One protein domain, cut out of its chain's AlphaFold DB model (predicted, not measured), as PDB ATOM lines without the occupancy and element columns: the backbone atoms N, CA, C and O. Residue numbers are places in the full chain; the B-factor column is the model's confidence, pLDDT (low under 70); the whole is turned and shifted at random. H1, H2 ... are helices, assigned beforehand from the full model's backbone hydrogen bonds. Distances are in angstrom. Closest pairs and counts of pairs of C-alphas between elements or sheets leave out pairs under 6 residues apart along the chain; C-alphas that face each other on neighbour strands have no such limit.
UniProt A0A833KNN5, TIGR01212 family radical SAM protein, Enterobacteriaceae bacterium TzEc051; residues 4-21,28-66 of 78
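Overview. This is residues 4 to 21 and 28 to 66 of the 78 residues of the protein "TIGR01212 family radical SAM protein" of Enterobacteriaceae bacterium TzEc051 (UniProt A0A833KNN5). Two longer helices pack together at a steep slant, H1 against one side of H3, with H3 running along the long axis of a loose rod. At the first-residue end of H3 lies the short helix H2 with the loop of residues 28 to 38; residues 59 to 66 lie at the other end. The printed part has 57 residues with three named helices, in the order H1, H2, H3, and no named strand, and its class is all helix; the named helices hold 29 of its residues. The whole is loose, with a radius of gyration of the C-alphas of 13.0 A and spans of 43 by 21 by 16 A.

Arrangement. H3, residues 46 to 58, is the longest helix. It touches H1, residues 4 to 15, the closest C-alphas being those of Thr 7 and Ile 51, 5.3 A apart. Their lines stand at a steep tilt of 56 degrees, the same way. H2, residues 39 to 42, only just touches H3, with 3 pairs of C-alphas within 8 A, and only at the corner by their tight link. H3 touches H2 with residues 46 to 47 alone; the closest C-alphas of the two helices are those of Trp 40 and Thr 46, 6.8 A apart. H1 and H2 are apart. In H1 and H3 every O i to N i+4 pair is within hydrogen-bond range; H2 is too short for such a pair.

Along the chain. H3 measures 18.4 A from first to last C-alpha and ends with C-alpha 58 at (128.391, 172.594, 160.308). H1 measures 16.2 A and begins with C-alpha 4 at (138.783, 164.414, 154.731). H2 measures 5.8 A.

Size, cuts and confidence. The C-alphas farthest apart, those of Pro 33 and Gly 66, are 43.3 A apart. Residues 22 to 27 are not printed, and C-alphas 21 and 28 are 19.1 A apart across this cut, which falls in the link from H1 to H2. The mean pLDDT of the printed part is 96.9, and no printed residue is under 70.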
ATOM      1  N   ASP A   4     139.051 163.121 154.097       97.75
ATOM      2  CA  ASP A   4     138.783 164.414 154.731       97.75
ATOM      3  C   ASP A   4     138.504 165.507 153.688       97.75
ATOM      4  O   ASP A   4     137.496 166.209 153.780       97.75
ATOM      5  N   ASP A   5     139.323 165.583 152.632       98.06
ATOM      6  CA  ASP A   5     139.127 166.526 151.522       98.06
ATOM      7  C   ASP A   5     137.775 166.308 150.829       98.06
ATOM      8  O   ASP A   5     137.063 167.259 150.484       98.06
ATOM      9  N   TYR A   6     137.413 165.038 150.616       98.00
ATOM     10  CA  TYR A   6     136.133 164.672 150.026       98.00
ATOM     11  C   TYR A   6     134.966 165.076 150.927       98.00
ATOM     12  O   TYR A   6     134.004 165.665 150.438       98.00
ATOM     13  N   THR A   7     135.063 164.796 152.225       98.31
ATOM     14  CA  THR A   7     134.041 165.113 153.225       98.31
ATOM     15  C   THR A   7     133.771 166.609 153.290       98.31
ATOM     16  O   THR A   7     132.614 167.013 153.200       98.31
ATOM     17  N   VAL A   8     134.821 167.433 153.359       98.50
ATOM     18  CA  VAL A   8     134.692 168.898 153.366       98.50
ATOM     19  C   VAL A   8     134.036 169.376 152.072       98.50
ATOM     20  O   VAL A   8     133.051 170.112 152.103       98.50
ATOM     21  N   THR A   9     134.523 168.909 150.921       98.31
ATOM     22  CA  THR A   9     134.005 169.335 149.613       98.31
ATOM     23  C   THR A   9     132.537 168.944 149.422       98.31
ATOM     24  O   THR A   9     131.710 169.770 149.030       98.31
ATOM     25  N   ALA A  10     132.190 167.684 149.699       98.19
ATOM     26  CA  ALA A  10     130.829 167.177 149.562       98.19
ATOM     27  C   ALA A  10     129.883 167.821 150.583       98.19
ATOM     28  O   ALA A  10     128.770 168.206 150.225       98.19
ATOM     29  N   GLY A  11     130.335 167.985 151.827       98.56
ATOM     30  CA  GLY A  11     129.590 168.654 152.886       98.56
ATOM     31  C   GLY A  11     129.244 170.095 152.521       98.56
ATOM     32  O   GLY A  11     128.077 170.480 152.596       98.56
ATOM     33  N   GLU A  12     130.214 170.871 152.031       98.69
ATOM     34  CA  GLU A  12     129.962 172.238 151.568       98.69
ATOM     35  C   GLU A  12     128.992 172.283 150.389       98.69
ATOM     36  O   GLU A  12     128.064 173.095 150.390       98.69
ATOM     37  N   MET A  13     129.138 171.380 149.417       98.62
ATOM     38  CA  MET A  13     128.206 171.291 148.291       98.62
ATOM     39  C   MET A  13     126.771 171.025 148.772       98.62
ATOM     40  O   MET A  13     125.835 171.700 148.339       98.62
ATOM     41  N   ILE A  14     126.586 170.094 149.712       98.62
ATOM     42  CA  ILE A  14     125.277 169.774 150.296       98.62
ATOM     43  C   ILE A  14     124.711 170.983 151.052       98.62
ATOM     44  O   ILE A  14     123.565 171.368 150.820       98.62
ATOM     45  N   ARG A  15     125.498 171.645 151.907       98.56
ATOM     46  CA  ARG A  15     125.057 172.839 152.657       98.56
ATOM     47  C   ARG A  15     124.591 173.976 151.748       98.56
ATOM     48  O   ARG A  15     123.647 174.683 152.105       98.56
ATOM     49  N   HIS A  16     125.205 174.116 150.575       98.69
ATOM     50  CA  HIS A  16     124.863 175.111 149.553       98.69
ATOM     51  C   HIS A  16     123.796 174.641 148.552       98.69
ATOM     52  O   HIS A  16     123.519 175.328 147.570       98.69
ATOM     53  N   THR A  17     123.173 173.488 148.782       98.56
ATOM     54  CA  THR A  17     122.095 172.976 147.932       98.56
ATOM     55  C   THR A  17     120.731 173.310 148.536       98.56
ATOM     56  O   THR A  17     120.527 173.053 149.723       98.56
ATOM     57  N   PRO A  18     119.771 173.855 147.765       98.25
ATOM     58  CA  PRO A  18     118.418 174.104 148.262       98.25
ATOM     59  C   PRO A  18     117.749 172.835 148.823       98.25
ATOM     60  O   PRO A  18     117.959 171.747 148.279       98.25
ATOM     61  N   PRO A  19     116.925 172.933 149.882       97.06
ATOM     62  CA  PRO A  19     116.341 171.765 150.554       97.06
ATOM     63  C   PRO A  19     115.383 170.945 149.671       97.06
ATOM     64  O   PRO A  19     115.170 169.767 149.933       97.06
ATOM     65  N   GLU A  20     114.830 171.542 148.615       96.56
ATOM     66  CA  GLU A  20     113.965 170.890 147.624       96.56
ATOM     67  C   GLU A  20     114.703 169.991 146.609       96.56
ATOM     68  O   GLU A  20     114.058 169.252 145.867       96.56
ATOM     69  N   ILE A  21     116.039 170.028 146.559       97.69
ATOM     70  CA  ILE A  21     116.838 169.189 145.653       97.69
ATOM     71  C   ILE A  21     117.184 167.860 146.324       97.69
ATOM     72  O   ILE A  21     117.726 167.821 147.425       97.69
ATOM     73  N   ALA A  28     130.212 156.800 146.728       93.56
ATOM     74  CA  ALA A  28     130.284 155.572 145.939       93.56
ATOM     75  C   ALA A  28     131.110 154.508 146.658       93.56
ATOM     76  O   ALA A  28     131.943 154.821 147.502       93.56
ATOM     77  N   SER A  29     130.865 153.242 146.319       94.88
ATOM     78  CA  SER A  29     131.607 152.124 146.890       94.88
ATOM     79  C   SER A  29     131.833 151.023 145.868       94.88
ATOM     80  O   SER A  29     130.932 150.733 145.078       94.88
ATOM     81  N   ALA A  30     132.994 150.377 145.918       95.75
ATOM     82  CA  ALA A  30     133.321 149.237 145.068       95.75
ATOM     83  C   ALA A  30     134.212 148.234 145.814       95.75
ATOM     84  O   ALA A  30     135.040 148.610 146.636       95.75
ATOM     85  N   ARG A  31     134.063 146.944 145.502       94.38
ATOM     86  CA  ARG A  31     134.924 145.868 146.028       94.38
ATOM     87  C   ARG A  31     136.346 145.950 145.458       94.38
ATOM     88  O   ARG A  31     136.499 146.343 144.304       94.38
ATOM     89  N   ARG A  32     137.355 145.462 146.193       89.75
ATOM     90  CA  ARG A  32     138.789 145.497 145.809       89.75
ATOM     91  C   ARG A  32     139.103 145.155 144.352       89.75
ATOM     92  O   ARG A  32     139.805 145.945 143.737       89.75
ATOM     93  N   PRO A  33     138.590 144.059 143.753       94.06
ATOM     94  CA  PRO A  33     138.952 143.730 142.372       94.06
ATOM     95  C   PRO A  33     138.443 144.741 141.335       94.06
ATOM     96  O   PRO A  33     138.873 144.715 140.190       94.06
ATOM     97  N   THR A  34     137.481 145.589 141.706       95.75
ATOM     98  CA  THR A  34     136.835 146.577 140.829       95.75
ATOM     99  C   THR A  34     137.135 148.015 141.268       95.75
ATOM    100  O   THR A  34     136.893 148.954 140.516       95.75
ATOM    101  N   LEU A  35     137.650 148.208 142.483       96.06
ATOM    102  CA  LEU A  35     137.945 149.519 143.037       96.06
ATOM    103  C   LEU A  35     139.267 150.039 142.476       96.06
ATOM    104  O   LEU A  35     140.326 149.495 142.771       96.06
ATOM    105  N   LEU A  36     139.194 151.117 141.700       95.31
ATOM    106  CA  LEU A  36     140.377 151.773 141.140       95.31
ATOM    107  C   LEU A  36     140.999 152.752 142.144       95.31
ATOM    108  O   LEU A  36     142.198 152.720 142.384       95.31
ATOM    109  N   ALA A  37     140.168 153.615 142.726       93.19
ATOM    110  CA  ALA A  37     140.490 154.592 143.760       93.19
ATOM    111  C   ALA A  37     139.194 155.344 144.141       93.19
ATOM    112  O   ALA A  37     138.220 155.286 143.386       93.19
ATOM    113  N   PRO A  38     139.183 156.114 145.240       94.75
ATOM    114  CA  PRO A  38     140.104 156.037 146.375       94.75
ATOM    115  C   PRO A  38     139.817 154.805 147.252       94.75
ATOM    116  O   PRO A  38     138.714 154.266 147.242       94.75
ATOM    117  N   LEU A  39     140.812 154.337 148.014       94.81
ATOM    118  CA  LEU A  39     140.712 153.070 148.759       94.81
ATOM    119  C   LEU A  39     139.626 153.077 149.843       94.81
ATOM    120  O   LEU A  39     139.029 152.039 150.116       94.81
ATOM    121  N   TRP A  40     139.322 154.241 150.420       95.19
ATOM    122  CA  TRP A  40     138.266 154.369 151.424       95.19
ATOM    123  C   TRP A  40     136.865 154.046 150.868       95.19
ATOM    124  O   TRP A  40     135.976 153.701 151.643       95.19
ATOM    125  N   CYS A  41     136.672 154.047 149.541       96.19
ATOM    126  CA  CYS A  41     135.436 153.593 148.892       96.19
ATOM    127  C   CYS A  41     135.216 152.071 148.978       96.19
ATOM    128  O   CYS A  41     134.166 151.581 148.561       96.19
ATOM    129  N   GLU A  42     136.175 151.290 149.487       96.06
ATOM    130  CA  GLU A  42     135.955 149.864 149.753       96.06
ATOM    131  C   GLU A  42     134.826 149.661 150.777       96.06
ATOM    132  O   GLU A  42     133.983 148.774 150.621       96.06
ATOM    133  N   ASN A  43     134.771 150.519 151.800       93.88
ATOM    134  CA  ASN A  43     133.717 150.502 152.802       93.88
ATOM    135  C   ASN A  43     132.594 151.468 152.404       93.88
ATOM    136  O   ASN A  43     132.769 152.684 152.382       93.88
ATOM    137  N   ARG A  44     131.400 150.920 152.153       92.31
ATOM    138  CA  ARG A  44     130.227 151.704 151.734       92.31
ATOM    139  C   ARG A  44     129.782 152.779 152.727       92.31
ATOM    140  O   ARG A  44     129.077 153.700 152.333       92.31
ATOM    141  N   TRP A  45     130.147 152.639 153.999       94.81
ATOM    142  CA  TRP A  45     129.678 153.511 155.070       94.81
ATOM    143  C   TRP A  45     130.628 154.657 155.373       94.81
ATOM    144  O   TRP A  45     130.158 155.709 155.783       94.81
ATOM    145  N   THR A  46     131.929 154.480 155.145       95.50
ATOM    146  CA  THR A  46     132.958 155.444 155.554       95.50
ATOM    147  C   THR A  46     132.650 156.853 155.050       95.50
ATOM    148  O   THR A  46     132.460 157.750 155.860       95.50
ATOM    149  N   GLY A  47     132.466 157.042 153.739       95.81
ATOM    150  CA  GLY A  47     132.127 158.367 153.200       95.81
ATOM    151  C   GLY A  47     130.775 158.913 153.679       95.81
ATOM    152  O   GLY A  47     130.634 160.115 153.854       95.81
ATOM    153  N   MET A  48     129.777 158.053 153.920       96.12
ATOM    154  CA  MET A  48     128.465 158.506 154.404       96.12
ATOM    155  C   MET A  48     128.517 159.002 155.849       96.12
ATOM    156  O   MET A  48     127.923 160.029 156.148       96.12
ATOM    157  N   LEU A  49     129.208 158.272 156.729       97.44
ATOM    158  CA  LEU A  49     129.329 158.620 158.145       97.44
ATOM    159  C   LEU A  49     130.130 159.907 158.339       97.44
ATOM    160  O   LEU A  49     129.781 160.726 159.181       97.44
ATOM    161  N   GLU A  50     131.172 160.104 157.532       98.19
ATOM    162  CA  GLU A  50     131.966 161.328 157.589       98.19
ATOM    163  C   GLU A  50     131.192 162.555 157.108       98.19
ATOM    164  O   GLU A  50     131.233 163.600 157.756       98.19
ATOM    165  N   ILE A  51     130.421 162.421 156.025       98.25
ATOM    166  CA  ILE A  51     129.530 163.496 155.575       98.25
ATOM    167  C   ILE A  51     128.449 163.781 156.627       98.25
ATOM    168  O   ILE A  51     128.180 164.944 156.905       98.25
ATOM    169  N   ASP A  52     127.849 162.751 157.233       97.62
ATOM    170  CA  ASP A  52     126.867 162.929 158.312       97.62
ATOM    171  C   ASP A  52     127.464 163.721 159.481       97.62
ATOM    172  O   ASP A  52     126.926 164.763 159.857       97.62
ATOM    173  N   ARG A  53     128.634 163.304 159.981       98.44
ATOM    174  CA  ARG A  53     129.365 164.014 161.037       98.44
ATOM    175  C   ARG A  53     129.630 165.474 160.667       98.44
ATOM    176  O   ARG A  53     129.321 166.367 161.454       98.44
ATOM    177  N   TYR A  54     130.125 165.724 159.456       98.69
ATOM    178  CA  TYR A  54     130.379 167.079 158.972       98.69
ATOM    179  C   TYR A  54     129.114 167.946 158.977       98.69
ATOM    180  O   TYR A  54     129.149 169.094 159.422       98.69
ATOM    181  N   LEU A  55     127.986 167.414 158.499       98.31
ATOM    182  CA  LEU A  55     126.715 168.139 158.446       98.31
ATOM    183  C   LEU A  55     126.119 168.375 159.839       98.31
ATOM    184  O   LEU A  55     125.502 169.414 160.062       98.31
ATOM    185  N   GLN A  56     126.321 167.462 160.787       97.81
ATOM    186  CA  GLN A  56     125.903 167.662 162.177       97.81
ATOM    187  C   GLN A  56     126.687 168.798 162.848       97.81
ATOM    188  O   GLN A  56     126.119 169.575 163.612       97.81
ATOM    189  N   GLU A  57     127.977 168.927 162.536       98.38
ATOM    190  CA  GLU A  57     128.847 169.967 163.094       98.38
ATOM    191  C   GLU A  57     128.653 171.336 162.422       98.38
ATOM    192  O   GLU A  57     128.735 172.369 163.086       98.38
ATOM    193  N   ASN A  58     128.372 171.364 161.113       98.50
ATOM    194  CA  ASN A  58     128.391 172.594 160.308       98.50
ATOM    195  C   ASN A  58     127.006 173.034 159.794       98.50
ATOM    196  O   ASN A  58     126.849 174.151 159.288       98.50
ATOM    197  N   GLY A  59     125.992 172.181 159.923       98.12
ATOM    198  CA  GLY A  59     124.630 172.402 159.446       98.12
ATOM    199  C   GLY A  59     124.259 171.529 158.244       98.12
ATOM    200  O   GLY A  59     125.090 171.168 157.415       98.12
ATOM    201  N   VAL A  60     122.965 171.222 158.136       97.94
ATOM    202  CA  VAL A  60     122.385 170.333 157.113       97.94
ATOM    203  C   VAL A  60     122.273 170.992 155.728       97.94
ATOM    204  O   VAL A  60     122.653 172.149 155.534       97.94
ATOM    205  N   GLN A  61     121.716 170.274 154.746       98.50
ATOM    206  CA  GLN A  61     121.425 170.806 153.410       98.50
ATOM    207  C   GLN A  61     120.654 172.130 153.474       98.50
ATOM    208  O   GLN A  61     119.719 172.275 154.258       98.50
ATOM    209  N   GLY A  62     121.063 173.103 152.662       98.44
ATOM    210  CA  GLY A  62     120.462 174.437 152.603       98.44
ATOM    211  C   GLY A  62     120.822 175.364 153.769       98.44
ATOM    212  O   GLY A  62     120.448 176.538 153.740       98.44
ATOM    213  N   SER A  63     121.566 174.895 154.779       98.38
ATOM    214  CA  SER A  63     121.970 175.721 155.929       98.38
ATOM    215  C   SER A  63     122.829 176.922 155.525       98.38
ATOM    216  O   SER A  63     122.589 178.024 156.015       98.38
ATOM    217  N   ALA A  64     123.750 176.754 154.570       98.38
ATOM    218  CA  ALA A  64     124.581 177.852 154.067       98.38
ATOM    219  C   ALA A  64     123.784 178.878 153.238       98.38
ATOM    220  O   ALA A  64     124.239 179.999 153.029       98.38
ATOM    221  N   LEU A  65     122.569 178.524 152.807       98.31
ATOM    222  CA  LEU A  65     121.638 179.417 152.112       98.31
ATOM    223  C   LEU A  65     120.630 180.089 153.062       98.31
ATOM    224  O   LEU A  65     119.721 180.776 152.598       98.31
ATOM    225  N   GLY A  66     120.715 179.840 154.375       97.94
ATOM    226  CA  GLY A  66     119.696 180.269 155.341       97.94
ATOM    227  C   GLY A  66     118.349 179.548 155.185       97.94
ATOM    228  O   GLY A  66     117.338 180.007 155.711       97.94
TER     229      GLY A  66